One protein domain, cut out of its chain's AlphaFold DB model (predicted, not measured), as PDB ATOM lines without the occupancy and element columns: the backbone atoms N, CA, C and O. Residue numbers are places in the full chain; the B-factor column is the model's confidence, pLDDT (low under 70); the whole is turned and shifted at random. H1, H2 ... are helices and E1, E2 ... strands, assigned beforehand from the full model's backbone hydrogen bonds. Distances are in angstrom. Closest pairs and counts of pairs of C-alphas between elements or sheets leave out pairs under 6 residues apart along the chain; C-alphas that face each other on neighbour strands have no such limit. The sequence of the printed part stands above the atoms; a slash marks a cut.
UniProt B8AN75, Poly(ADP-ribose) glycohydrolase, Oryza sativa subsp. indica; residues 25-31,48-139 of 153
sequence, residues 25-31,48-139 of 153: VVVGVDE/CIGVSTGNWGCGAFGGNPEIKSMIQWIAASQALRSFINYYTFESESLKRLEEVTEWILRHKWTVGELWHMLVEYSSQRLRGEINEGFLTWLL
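What this domain is: This is residues 25 to 31 and 48 to 139 of the 153 residues of the protein "Poly(ADP-ribose) glycohydrolase" of Oryza sativa subsp. indica (UniProt B8AN75). A small sheet of three strands has helix H1 running along one face, and H1 lies in the middle between the sheet and the longest helix, H3, which packs on it with residues 111 to 118. H2 packs on the sheet at its edge strand E1, and the short H4 touches each of the other three helices, H1, H2 and H3. The printed part has 99 residues, with four named helices and three named strands in the order E1, E2, H1, E3, H2, H3, H4. The sheet is mixed, in the order E1, E3, E2, and the class is mixed, helices and strands. The whole is compact, with a radius of gyration of the C-alphas of 13.1 A and spans of 42 by 30 by 21 A.

Where its parts are: In the sheet, E1 is residues 25 to 28, with C-alpha 25 at (170.815, 199.192, 162.755); E3 is residues 83 to 87, 13.1 A long; E2 is residues 51 to 54. H1, residues 65 to 78, is 19.8 A long and begins at (169.788, 203.403, 150.090). H2 is residues 97 to 106, 14.1 A long. H3, residues 111 to 126, is 22.6 A long. H4, residues 134 to 138, ends with C-alpha 138 at (158.882, 210.800, 156.439).

How they stand to each other: E1 and E3 are antiparallel at 168 degrees, with N 27 and O 84 2.9 A apart, within hydrogen-bond range. E3 and E2 are parallel at 24 degrees, with N 85 and O 51 at 2.7 A. E2, H1 and E3 form a strand-helix-strand unit, two parallel neighbour strands with a helix between, and its crossover is right-handed. The arrangement is two layers, helices on one face of a sheet, with H1 and H2 on the sheet. H1 has a height over the sheet of 9.3 A and runs along the strands, at 15 degrees to E3 on the local plane; its closest C-alphas to E3 are Ala 76 and Ile 84, 6.8 A apart. The closest C-alphas of H2 and E1 are Glu 98 and Val 25, at 6.5 A. H3 touches H1 with residues 111 to 118 alone, opposite ways at a shallow tilt of 27 degrees; the closest C-alphas, of Val 111 and Ile 74, are 5.8 A apart. H4 touches H3, the C-alphas of Phe 134 and Tyr 121 being closest at 6.9 A. H4 only just touches H2, with 3 pairs of C-alphas within 8 A, the closest being Leu 135 and Val 100 at 6.3 A. H4 also only just touches H1, with 3 pairs, the closest being Phe 134 and Glu 66 at 6.2 A. H3 and H4 are apart from the three strands. Each O i to N i+4 pair is within hydrogen-bond range in H2, H3 and H4, and 9 of 10 are in H1.

The domain as a whole: The two C-alphas farthest apart, of Cys 48 and Gly 128, are 41.9 A apart. Residues 32 to 47 are not printed, and C-alphas 31 and 48 are 9.5 A apart across this cut. Of the links that are printed whole, none is long. The mean pLDDT of the printed part is 90.1, with residues 25 to 26, 28 to 31 and 48 under 70.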
ATOM      1  N   VAL A  25     172.119 198.977 162.101       69.38
ATOM      2  CA  VAL A  25     170.815 199.192 162.755       69.38
ATOM      3  C   VAL A  25     170.078 197.856 162.849       69.38
ATOM      4  O   VAL A  25     169.929 197.163 161.841       69.38
ATOM      5  N   VAL A  26     169.618 197.488 164.047       67.19
ATOM      6  CA  VAL A  26     168.821 196.273 164.277       67.19
ATOM      7  C   VAL A  26     167.367 196.657 164.479       67.19
ATOM      8  O   VAL A  26     167.050 197.427 165.382       67.19
ATOM      9  N   VAL A  27     166.478 196.082 163.673       73.81
ATOM     10  CA  VAL A  27     165.040 196.342 163.760       73.81
ATOM     11  C   VAL A  27     164.288 195.040 164.007       73.81
ATOM     12  O   VAL A  27     164.501 194.042 163.312       73.81
ATOM     13  N   GLY A  28     163.419 195.041 165.019       68.00
ATOM     14  CA  GLY A  28     162.504 193.936 165.281       68.00
ATOM     15  C   GLY A  28     161.455 193.821 164.178       68.00
ATOM     16  O   GLY A  28     161.007 194.821 163.620       68.00
ATOM     17  N   VAL A  29     161.081 192.592 163.849       66.00
ATOM     18  CA  VAL A  29     159.948 192.287 162.975       66.00
ATOM     19  C   VAL A  29     159.095 191.274 163.725       66.00
ATOM     20  O   VAL A  29     159.621 190.267 164.199       66.00
ATOM     21  N   ASP A  30     157.824 191.607 163.950       54.31
ATOM     22  CA  ASP A  30     156.954 190.812 164.816       54.31
ATOM     23  C   ASP A  30     156.782 189.389 164.281       54.31
ATOM     24  O   ASP A  30     156.563 189.175 163.084       54.31
ATOM     25  N   GLU A  31     156.779 188.417 165.195       46.81
ATOM     26  CA  GLU A  31     156.232 187.102 164.900       46.81
ATOM     27  C   GLU A  31     154.711 187.194 164.773       46.81
ATOM     28  O   GLU A  31     154.012 187.712 165.647       46.81
ATOM     29  N   CYS A  48     165.445 182.263 166.247       69.69
ATOM     30  CA  CYS A  48     164.940 183.542 165.808       69.69
ATOM     31  C   CYS A  48     165.687 183.938 164.530       69.69
ATOM     32  O   CYS A  48     166.697 184.642 164.573       69.69
ATOM     33  N   ILE A  49     165.268 183.385 163.391       84.06
ATOM     34  CA  ILE A  49     165.951 183.548 162.110       84.06
ATOM     35  C   ILE A  49     165.695 184.973 161.624       84.06
ATOM     36  O   ILE A  49     164.621 185.311 161.119       84.06
ATOM     37  N   GLY A  50     166.718 185.811 161.767       86.69
ATOM     38  CA  GLY A  50     166.744 187.161 161.223       86.69
ATOM     39  C   GLY A  50     167.423 187.265 159.858       86.69
ATOM     40  O   GLY A  50     167.874 186.281 159.270       86.69
ATOM     41  N   VAL A  51     167.495 188.493 159.352       87.88
ATOM     42  CA  VAL A  51     168.149 188.847 158.083       87.88
ATOM     43  C   VAL A  51     169.314 189.782 158.363       87.88
ATOM     44  O   VAL A  51     169.105 190.837 158.943       87.88
ATOM     45  N   SER A  52     170.517 189.452 157.902       92.94
ATOM     46  CA  SER A  52     171.654 190.384 157.887       92.94
ATOM     47  C   SER A  52     171.873 190.901 156.467       92.94
ATOM     48  O   SER A  52     172.085 190.108 155.551       92.94
ATOM     49  N   THR A  53     171.799 192.216 156.268       95.38
ATOM     50  CA  THR A  53     171.865 192.859 154.944       95.38
ATOM     51  C   THR A  53     172.490 194.257 155.016       95.38
ATOM     52  O   THR A  53     172.958 194.679 156.063       95.38
ATOM     53  N   GLY A  54     172.511 195.006 153.918       94.62
ATOM     54  CA  GLY A  54     172.960 196.397 153.887       94.62
ATOM     55  C   GLY A  54     172.464 197.116 152.638       94.62
ATOM     56  O   GLY A  54     171.350 196.868 152.170       94.62
ATOM     57  N   ASN A  55     173.313 197.973 152.065       95.12
ATOM     58  CA  ASN A  55     173.036 198.815 150.889       95.12
ATOM     59  C   ASN A  55     172.916 198.025 149.566       95.12
ATOM     60  O   ASN A  55     173.593 198.308 148.570       95.12
ATOM     61  N   TRP A  56     172.056 197.005 149.550       95.56
ATOM     62  CA  TRP A  56     171.870 196.096 148.433       95.56
ATOM     63  C   TRP A  56     171.351 196.832 147.192       95.56
ATOM     64  O   TRP A  56     170.234 197.349 147.143       95.56
ATOM     65  N   GLY A  57     172.196 196.856 146.160       96.12
ATOM     66  CA  GLY A  57     171.907 197.501 144.884       96.12
ATOM     67  C   GLY A  57     172.063 199.023 144.870       96.12
ATOM     68  O   GLY A  57     171.596 199.650 143.925       96.12
ATOM     69  N   CYS A  58     172.728 199.620 145.863       95.88
ATOM     70  CA  CYS A  58     172.919 201.078 145.931       95.88
ATOM     71  C   CYS A  58     174.287 201.565 145.420       95.88
ATOM     72  O   CYS A  58     174.512 202.764 145.322       95.88
ATOM     73  N   GLY A  59     175.206 200.648 145.097       93.31
ATOM     74  CA  GLY A  59     176.501 200.963 144.483       93.31
ATOM     75  C   GLY A  59     176.389 201.116 142.963       93.31
ATOM     76  O   GLY A  59     175.727 202.014 142.460       93.31
ATOM     77  N   ALA A  60     176.987 200.189 142.210       94.56
ATOM     78  CA  ALA A  60     176.997 200.224 140.741       94.56
ATOM     79  C   ALA A  60     175.599 200.253 140.086       94.56
ATOM     80  O   ALA A  60     175.456 200.740 138.969       94.56
ATOM     81  N   PHE A  61     174.569 199.745 140.769       95.19
ATOM     82  CA  PHE A  61     173.189 199.762 140.275       95.19
ATOM     83  C   PHE A  61     172.435 201.066 140.580       95.19
ATOM     84  O   PHE A  61     171.299 201.214 140.141       95.19
ATOM     85  N   GLY A  62     173.044 202.005 141.314       95.44
ATOM     86  CA  GLY A  62     172.498 203.348 141.530       95.44
ATOM     87  C   GLY A  62     171.189 203.403 142.324       95.44
ATOM     88  O   GLY A  62     170.472 204.399 142.249       95.44
ATOM     89  N   GLY A  63     170.838 202.345 143.058       96.25
ATOM     90  CA  GLY A  63     169.672 202.345 143.936       96.25
ATOM     91  C   GLY A  63     169.799 203.369 145.065       96.25
ATOM     92  O   GLY A  63     170.891 203.639 145.561       96.25
ATOM     93  N   ASN A  64     168.668 203.921 145.504       96.31
ATOM     94  CA  ASN A  64     168.641 204.815 146.656       96.31
ATOM     95  C   ASN A  64     168.662 203.989 147.967       96.31
ATOM     96  O   ASN A  64     167.752 203.179 148.169       96.31
ATOM     97  N   PRO A  65     169.654 204.182 148.858       96.06
ATOM     98  CA  PRO A  65     169.788 203.403 150.090       96.06
ATOM     99  C   PRO A  65     168.658 203.629 151.098       96.06
ATOM    100  O   PRO A  65     168.257 202.668 151.747       96.06
ATOM    101  N   GLU A  66     168.093 204.835 151.188       97.19
ATOM    102  CA  GLU A  66     166.957 205.140 152.073       97.19
ATOM    103  C   GLU A  66     165.708 204.350 151.673       97.19
ATOM    104  O   GLU A  66     165.033 203.756 152.506       97.19
ATOM    105  N   ILE A  67     165.423 204.283 150.373       97.31
ATOM    106  CA  ILE A  67     164.289 203.514 149.850       97.31
ATOM    107  C   ILE A  67     164.554 202.009 149.966       97.31
ATOM    108  O   ILE A  67     163.673 201.230 150.336       97.31
ATOM    109  N   LYS A  68     165.779 201.572 149.654       97.50
ATOM    110  CA  LYS A  68     166.155 200.153 149.685       97.50
ATOM    111  C   LYS A  68     166.165 199.577 151.096       97.50
ATOM    112  O   LYS A  68     165.837 198.398 151.229       97.50
ATOM    113  N   SER A  69     166.516 200.347 152.122       96.06
ATOM    114  CA  SER A  69     166.459 199.874 153.508       96.06
ATOM    115  C   SER A  69     165.018 199.589 153.938       96.06
ATOM    116  O   SER A  69     164.733 198.502 154.436       96.06
ATOM    117  N   MET A  70     164.084 200.490 153.624       96.81
ATOM    118  CA  MET A  70     162.662 200.317 153.942       96.81
ATOM    119  C   MET A  70     162.028 199.147 153.189       96.81
ATOM    120  O   MET A  70     161.297 198.357 153.780       96.81
ATOM    121  N   ILE A  71     162.343 198.977 151.899       97.06
ATOM    122  CA  ILE A  71     161.867 197.824 151.114       97.06
ATOM    123  C   ILE A  71     162.352 196.508 151.728       97.06
ATOM    124  O   ILE A  71     161.591 195.544 151.811       97.06
ATOM    125  N   GLN A  72     163.614 196.451 152.156       95.94
ATOM    126  CA  GLN A  72     164.163 195.257 152.794       95.94
ATOM    127  C   GLN A  72     163.499 194.982 154.146       95.94
ATOM    128  O   GLN A  72     163.200 193.827 154.436       95.94
ATOM    129  N   TRP A  73     163.196 196.019 154.932       94.88
ATOM    130  CA  TRP A  73     162.460 195.868 156.186       94.88
ATOM    131  C   TRP A  73     161.021 195.382 155.958       94.88
ATOM    132  O   TRP A  73     160.598 194.419 156.596       94.88
ATOM    133  N   ILE A  74     160.303 195.944 154.979       94.06
ATOM    134  CA  ILE A  74     158.985 195.459 154.530       94.06
ATOM    135  C   ILE A  74     159.053 193.981 154.131       94.06
ATOM    136  O   ILE A  74     158.197 193.195 154.530       94.06
ATOM    137  N   ALA A  75     160.064 193.588 153.354       94.12
ATOM    138  CA  ALA A  75     160.213 192.215 152.888       94.12
ATOM    139  C   ALA A  75     160.523 191.242 154.036       94.12
ATOM    140  O   ALA A  75     159.910 190.179 154.113       94.12
ATOM    141  N   ALA A  76     161.439 191.609 154.938       88.25
ATOM    142  CA  ALA A  76     161.760 190.823 156.127       88.25
ATOM    143  C   ALA A  76     160.543 190.672 157.045       88.25
ATOM    144  O   ALA A  76     160.289 189.568 157.525       88.25
ATOM    145  N   SER A  77     159.763 191.748 157.198       87.31
ATOM    146  CA  SER A  77     158.476 191.720 157.887       87.31
ATOM    147  C   SER A  77     157.569 190.699 157.207       87.31
ATOM    148  O   SER A  77     157.301 189.658 157.780       87.31
ATOM    149  N   GLN A  78     157.182 190.883 155.945       87.50
ATOM    150  CA  GLN A  78     156.233 189.973 155.276       87.50
ATOM    151  C   GLN A  78     156.668 188.502 155.254       87.50
ATOM    152  O   GLN A  78     155.826 187.611 155.172       87.50
ATOM    153  N   ALA A  79     157.974 188.240 155.321       85.31
ATOM    154  CA  ALA A  79     158.543 186.902 155.409       85.31
ATOM    155  C   ALA A  79     158.537 186.298 156.830       85.31
ATOM    156  O   ALA A  79     159.102 185.220 157.009       85.31
ATOM    157  N   LEU A  80     157.935 186.975 157.815       84.25
ATOM    158  CA  LEU A  80     157.883 186.591 159.230       84.25
ATOM    159  C   LEU A  80     159.276 186.288 159.796       84.25
ATOM    160  O   LEU A  80     159.491 185.292 160.484       84.25
ATOM    161  N   ARG A  81     160.258 187.123 159.442       83.44
ATOM    162  CA  ARG A  81     161.572 187.088 160.089       83.44
ATOM    163  C   ARG A  81     161.452 187.734 161.452       83.44
ATOM    164  O   ARG A  81     160.569 188.554 161.652       83.44
ATOM    165  N   SER A  82     162.347 187.375 162.363       81.62
ATOM    166  CA  SER A  82     162.260 187.847 163.747       81.62
ATOM    167  C   SER A  82     163.068 189.120 164.017       81.62
ATOM    168  O   SER A  82     162.825 189.833 164.989       81.62
ATOM    169  N   PHE A  83     164.053 189.420 163.165       83.69
ATOM    170  CA  PHE A  83     164.741 190.713 163.122       83.69
ATOM    171  C   PHE A  83     165.400 190.951 161.755       83.69
ATOM    172  O   PHE A  83     165.607 190.018 160.971       83.69
ATOM    173  N   ILE A  84     165.789 192.198 161.495       89.62
ATOM    174  CA  ILE A  84     166.691 192.582 160.408       89.62
ATOM    175  C   ILE A  84     167.866 193.398 160.965       89.62
ATOM    176  O   ILE A  84     167.669 194.399 161.645       89.62
ATOM    177  N   ASN A  85     169.087 192.964 160.665       90.88
ATOM    178  CA  ASN A  85     170.328 193.692 160.897       90.88
ATOM    179  C   ASN A  85     170.733 194.370 159.588       90.88
ATOM    180  O   ASN A  85     171.045 193.695 158.602       90.88
ATOM    181  N   TYR A  86     170.733 195.697 159.574       92.06
ATOM    182  CA  TYR A  86     171.078 196.491 158.406       92.06
ATOM    183  C   TYR A  86     172.416 197.204 158.610       92.06
ATOM    184  O   TYR A  86     172.517 198.145 159.393       92.06
ATOM    185  N   TYR A  87     173.441 196.795 157.869       92.81
ATOM    186  CA  TYR A  87     174.763 197.416 157.886       92.81
ATOM    187  C   TYR A  87     174.793 198.610 156.927       92.81
ATOM    188  O   TYR A  87     174.674 198.459 155.706       92.81
ATOM    189  N   THR A  88     174.931 199.811 157.489       89.38
ATOM    190  CA  THR A  88     174.841 201.070 156.731       89.38
ATOM    191  C   THR A  88     176.137 201.434 156.012       89.38
ATOM    192  O   THR A  88     176.082 202.178 155.031       89.38
ATOM    193  N   PHE A  89     177.276 200.903 156.474       87.50
ATOM    194  CA  PHE A  89     178.622 201.274 156.024       87.50
ATOM    195  C   PHE A  89     178.862 202.791 156.091       87.50
ATOM    196  O   PHE A  89     179.349 203.381 155.128       87.50
ATOM    197  N   GLU A  90     178.447 203.418 157.199       84.75
ATOM    198  CA  GLU A  90     178.617 204.858 157.463       84.75
ATOM    199  C   GLU A  90     178.032 205.755 156.355       84.75
ATOM    200  O   GLU A  90     178.498 206.861 156.081       84.75
ATOM    201  N   SER A  91     176.987 205.268 155.681       87.06
ATOM    202  CA  SER A  91     176.348 206.003 154.598       87.06
ATOM    203  C   SER A  91     175.671 207.270 155.122       87.06
ATOM    204  O   SER A  91     174.698 207.204 155.870       87.06
ATOM    205  N   GLU A  92     176.133 208.426 154.640       89.69
ATOM    206  CA  GLU A  92     175.579 209.748 154.955       89.69
ATOM    207  C   GLU A  92     174.054 209.818 154.762       89.69
ATOM    208  O   GLU A  92     173.333 210.366 155.593       89.69
ATOM    209  N   SER A  93     173.540 209.201 153.694       91.12
ATOM    210  CA  SER A  93     172.103 209.161 153.396       91.12
ATOM    211  C   SER A  93     171.271 208.380 154.419       91.12
ATOM    212  O   SER A  93     170.060 208.547 154.470       91.12
ATOM    213  N   LEU A  94     171.894 207.533 155.243       93.25
ATOM    214  CA  LEU A  94     171.211 206.704 156.240       93.25
ATOM    215  C   LEU A  94     171.371 207.223 157.672       93.25
ATOM    216  O   LEU A  94     170.978 206.535 158.609       93.25
ATOM    217  N   LYS A  95     171.880 208.445 157.867       92.06
ATOM    218  CA  LYS A  95     172.069 209.034 159.206       92.06
ATOM    219  C   LYS A  95     170.810 209.094 160.066       92.06
ATOM    220  O   LYS A  95     170.911 209.037 161.283       92.06
ATOM    221  N   ARG A  96     169.638 209.215 159.442       92.44
ATOM    222  CA  ARG A  96     168.336 209.270 160.130       92.44
ATOM    223  C   ARG A  96     167.614 207.924 160.162       92.44
ATOM    224  O   ARG A  96     166.435 207.874 160.490       92.44
ATOM    225  N   LEU A  97     168.282 206.838 159.761       92.62
ATOM    226  CA  LEU A  97     167.642 205.529 159.651       92.62
ATOM    227  C   LEU A  97     167.132 205.052 161.011       92.62
ATOM    228  O   LEU A  97     165.990 204.620 161.097       92.62
ATOM    229  N   GLU A  98     167.949 205.186 162.055       88.25
ATOM    230  CA  GLU A  98     167.571 204.821 163.422       88.25
ATOM    231  C   GLU A  98     166.358 205.631 163.903       88.25
ATOM    232  O   GLU A  98     165.333 205.044 164.239       88.25
ATOM    233  N   GLU A  99     166.420 206.961 163.798       90.69
ATOM    234  CA  GLU A  99     165.328 207.883 164.156       90.69
ATOM    235  C   GLU A  99     164.005 207.512 163.462       90.69
ATOM    236  O   GLU A  99     162.955 207.427 164.101       90.69
ATOM    237  N   VAL A 100     164.050 207.231 162.156       93.25
ATOM    238  CA  VAL A 100     162.883 206.781 161.387       93.25
ATOM    239  C   VAL A 100     162.364 205.438 161.892       93.25
ATOM    240  O   VAL A 100     161.157 205.286 162.076       93.25
ATOM    241  N   THR A 101     163.242 204.458 162.111       90.62
ATOM    242  CA  THR A 101     162.819 203.128 162.569       90.62
ATOM    243  C   THR A 101     162.180 203.186 163.953       90.62
ATOM    244  O   THR A 101     161.124 202.589 164.151       90.62
ATOM    245  N   GLU A 102     162.742 203.964 164.881       87.44
ATOM    246  CA  GLU A 102     162.159 204.185 166.205       87.44
ATOM    247  C   GLU A 102     160.804 204.887 166.113       87.44
ATOM    248  O   GLU A 102     159.860 204.500 166.802       87.44
ATOM    249  N   TRP A 103     160.676 205.888 165.240       90.44
ATOM    250  CA  TRP A 103     159.414 206.590 165.040       90.44
ATOM    251  C   TRP A 103     158.325 205.658 164.493       90.44
ATOM    252  O   TRP A 103     157.219 205.646 165.032       90.44
ATOM    253  N   ILE A 104     158.639 204.837 163.486       89.88
ATOM    254  CA  ILE A 104     157.708 203.862 162.892       89.88
ATOM    255  C   ILE A 104     157.253 202.840 163.944       89.88
ATOM    256  O   ILE A 104     156.052 202.603 164.080       89.88
ATOM    257  N   LEU A 105     158.195 202.281 164.716       85.56
ATOM    258  CA  LEU A 105     157.902 201.332 165.798       85.56
ATOM    259  C   LEU A 105     157.068 201.980 166.911       85.56
ATOM    260  O   LEU A 105     156.136 201.381 167.432       85.56
ATOM    261  N   ARG A 106     157.355 203.234 167.277       87.12
ATOM    262  CA  ARG A 106     156.590 203.953 168.307       87.12
ATOM    263  C   ARG A 106     155.151 204.237 167.872       87.12
ATOM    264  O   ARG A 106     154.253 204.222 168.712       87.12
ATOM    265  N   HIS A 107     154.938 204.526 166.590       86.88
ATOM    266  CA  HIS A 107     153.628 204.892 166.034       86.88
ATOM    267  C   HIS A 107     152.823 203.712 165.520       86.88
ATOM    268  O   HIS A 107     151.742 203.905 164.963       86.88
ATOM    269  N   LYS A 108     153.308 202.497 165.736       83.62
ATOM    270  CA  LYS A 108     152.520 201.308 165.492       83.62
ATOM    271  C   LYS A 108     152.151 201.032 164.042       83.62
ATOM    272  O   LYS A 108     151.050 200.577 163.717       83.62
ATOM    273  N   TRP A 109     153.089 201.343 163.153       86.81
ATOM    274  CA  TRP A 109     152.881 201.202 161.720       86.81
ATOM    275  C   TRP A 109     152.822 199.737 161.300       86.81
ATOM    276  O   TRP A 109     153.557 198.872 161.758       86.81
ATOM    277  N   THR A 110     151.950 199.445 160.356       87.69
ATOM    278  CA  THR A 110     151.892 198.178 159.645       87.69
ATOM    279  C   THR A 110     152.815 198.212 158.434       87.69
ATOM    280  O   THR A 110     153.169 199.267 157.901       87.69
ATOM    281  N   VAL A 111     153.125 197.027 157.904       88.94
ATOM    282  CA  VAL A 111     153.810 196.897 156.608       88.94
ATOM    283  C   VAL A 111     153.094 197.693 155.507       88.94
ATOM    284  O   VAL A 111     153.740 198.302 154.656       88.94
ATOM    285  N   GLY A 112     151.758 197.683 155.519       87.94
ATOM    286  CA  GLY A 112     150.938 198.378 154.531       87.94
ATOM    287  C   GLY A 112     151.078 199.897 154.605       87.94
ATOM    288  O   GLY A 112     151.156 200.541 153.563       87.94
ATOM    289  N   GLU A 113     151.166 200.462 155.809       93.69
ATOM    290  CA  GLU A 113     151.369 201.902 156.015       93.69
ATOM    291  C   GLU A 113     152.762 202.339 155.557       93.69
ATOM    292  O   GLU A 113     152.874 203.279 154.770       93.69
ATOM    293  N   LEU A 114     153.819 201.607 155.930       94.38
ATOM    294  CA  LEU A 114     155.170 201.922 155.454       94.38
ATOM    295  C   LEU A 114     155.276 201.807 153.923       94.38
ATOM    296  O   LEU A 114     155.877 202.660 153.268       94.38
ATOM    297  N   TRP A 115     154.645 200.787 153.331       96.06
ATOM    298  CA  TRP A 115     154.555 200.653 151.876       96.06
ATOM    299  C   TRP A 115     153.808 201.825 151.232       96.06
ATOM    300  O   TRP A 115     154.278 202.385 150.241       96.06
ATOM    301  N   HIS A 116     152.664 202.218 151.795       97.25
ATOM    302  CA  HIS A 116     151.880 203.344 151.300       97.25
ATOM    303  C   HIS A 116     152.707 204.635 151.280       97.25
ATOM    304  O   HIS A 116     152.715 205.340 150.273       97.25
ATOM    305  N   MET A 117     153.483 204.889 152.334       97.75
ATOM    306  CA  MET A 117     154.334 206.074 152.429       97.75
ATOM    307  C   MET A 117     155.497 206.062 151.433       97.75
ATOM    308  O   MET A 117     155.824 207.104 150.867       97.75
ATOM    309  N   LEU A 118     156.085 204.895 151.140       97.69
ATOM    310  CA  LEU A 118     157.072 204.764 150.060       97.69
ATOM    311  C   LEU A 118     156.472 205.083 148.686       97.69
ATOM    312  O   LEU A 118     157.122 205.733 147.860       97.69
ATOM    313  N   VAL A 119     155.245 204.621 148.429       97.81
ATOM    314  CA  VAL A 119     154.531 204.894 147.174       97.81
ATOM    315  C   VAL A 119     154.204 206.382 147.057       97.81
ATOM    316  O   VAL A 119     154.472 206.974 146.011       97.81
ATOM    317  N   GLU A 120     153.698 206.996 148.126       97.62
ATOM    318  CA  GLU A 120     153.370 208.423 148.161       97.62
ATOM    319  C   GLU A 120     154.616 209.288 147.929       97.62
ATOM    320  O   GLU A 120     154.627 210.125 147.022       97.62
ATOM    321  N   TYR A 121     155.711 209.015 148.649       97.56
ATOM    322  CA  TYR A 121     156.997 209.683 148.435       97.56
ATOM    323  C   TYR A 121     157.465 209.566 146.983       97.56
ATOM    324  O   TYR A 121     157.837 210.557 146.352       97.56
ATOM    325  N   SER A 122     157.436 208.350 146.430       95.81
ATOM    326  CA  SER A 122     157.882 208.101 145.057       95.81
ATOM    327  C   SER A 122     157.049 208.898 144.055       95.81
ATOM    328  O   SER A 122     157.594 209.477 143.117       95.81
ATOM    329  N   SER A 123     155.738 208.983 144.282       97.00
ATOM    330  CA  SER A 123     154.831 209.754 143.441       97.00
ATOM    331  C   SER A 123     155.110 211.260 143.518       97.00
ATOM    332  O   SER A 123     155.203 211.908 142.477       97.00
ATOM    333  N   GLN A 124     155.290 211.821 144.718       96.56
ATOM    334  CA  GLN A 124     155.642 213.238 144.901       96.56
ATOM    335  C   GLN A 124     157.000 213.573 144.273       96.56
ATOM    336  O   GLN A 124     157.157 214.601 143.610       96.56
ATOM    337  N   ARG A 125     157.986 212.679 144.418       95.19
ATOM    338  CA  ARG A 125     159.328 212.875 143.860       95.19
ATOM    339  C   ARG A 125     159.336 212.816 142.335       95.19
ATOM    340  O   ARG A 125     160.013 213.625 141.710       95.19
ATOM    341  N   LEU A 126     158.543 211.929 141.727       95.12
ATOM    342  CA  LEU A 126     158.355 211.885 140.270       95.12
ATOM    343  C   LEU A 126     157.677 213.148 139.725       95.12
ATOM    344  O   LEU A 126     157.997 213.575 138.617       95.12
ATOM    345  N   ARG A 127     156.773 213.762 140.497       96.44
ATOM    346  CA  ARG A 127     156.152 215.052 140.151       96.44
ATOM    347  C   ARG A 127     157.068 216.259 140.399       96.44
ATOM    348  O   ARG A 127     156.725 217.362 139.989       96.44
ATOM    349  N   GLY A 128     158.227 216.064 141.032       94.75
ATOM    350  CA  GLY A 128     159.161 217.139 141.376       94.75
ATOM    351  C   GLY A 128     158.695 218.021 142.541       94.75
ATOM    352  O   GLY A 128     159.188 219.133 142.698       94.75
ATOM    353  N   GLU A 129     157.746 217.543 143.350       93.56
ATOM    354  CA  GLU A 129     157.170 218.294 144.478       93.56
ATOM    355  C   GLU A 129     158.080 218.284 145.712       93.56
ATOM    356  O   GLU A 129     158.026 219.193 146.538       93.56
ATOM    357  N   ILE A 130     158.939 217.268 145.822       92.62
ATOM    358  CA  ILE A 130     159.856 217.084 146.946       92.62
ATOM    359  C   ILE A 130     161.284 216.878 146.457       92.62
ATOM    360  O   ILE A 130     161.549 216.117 145.526       92.62
ATOM    361  N   ASN A 131     162.221 217.537 147.137       91.00
ATOM    362  CA  ASN A 131     163.654 217.432 146.852       91.00
ATOM    363  C   ASN A 131     164.424 216.698 147.963       91.00
ATOM    364  O   ASN A 131     165.536 216.221 147.735       91.00
ATOM    365  N   GLU A 132     163.820 216.542 149.142       93.06
ATOM    366  CA  GLU A 132     164.433 215.911 150.314       93.06
ATOM    367  C   GLU A 132     164.460 214.370 150.232       93.06
ATOM    368  O   GLU A 132     163.683 213.746 149.498       93.06
ATOM    369  N   GLY A 133     165.409 213.752 150.945       95.56
ATOM    370  CA  GLY A 133     165.501 212.292 151.090       95.56
ATOM    371  C   GLY A 133     164.263 211.715 151.779       95.56
ATOM    372  O   GLY A 133     163.572 212.423 152.511       95.56
ATOM    373  N   PHE A 134     163.971 210.440 151.529       97.06
ATOM    374  CA  PHE A 134     162.814 209.747 152.091       97.06
ATOM    375  C   PHE A 134     162.805 209.770 153.619       97.06
ATOM    376  O   PHE A 134     161.776 210.091 154.205       97.06
ATOM    377  N   LEU A 135     163.939 209.485 154.267       95.69
ATOM    378  CA  LEU A 135     164.007 209.435 155.732       95.69
ATOM    379  C   LEU A 135     163.697 210.801 156.351       95.69
ATOM    380  O   LEU A 135     163.025 210.885 157.374       95.69
ATOM    381  N   THR A 136     164.140 211.878 155.700       95.50
ATOM    382  CA  THR A 136     163.830 213.239 156.146       95.50
ATOM    383  C   THR A 136     162.392 213.633 155.866       95.50
ATOM    384  O   THR A 136     161.767 214.243 156.726       95.50
ATOM    385  N   TRP A 137     161.876 213.277 154.692       96.06
ATOM    386  CA  TRP A 137     160.495 213.539 154.299       96.06
ATOM    387  C   TRP A 137     159.483 212.846 155.217       96.06
ATOM    388  O   TRP A 137     158.419 213.399 155.487       96.06
ATOM    389  N   LEU A 138     159.804 211.631 155.671       95.19
ATOM    390  CA  LEU A 138     158.882 210.800 156.439       95.19
ATOM    391  C   LEU A 138     158.640 211.337 157.852       95.19
ATOM    392  O   LEU A 138     157.549 211.174 158.395       95.19
ATOM    393  N   LEU A 139     159.662 211.945 158.457       91.94
ATOM    394  CA  LEU A 139     159.578 212.416 159.831       91.94
ATOM    395  C   LEU A 139     158.779 213.725 159.923       91.94
ATOM    396  O   LEU A 139     158.910 214.590 159.052       91.94
TER     397      LEU A 139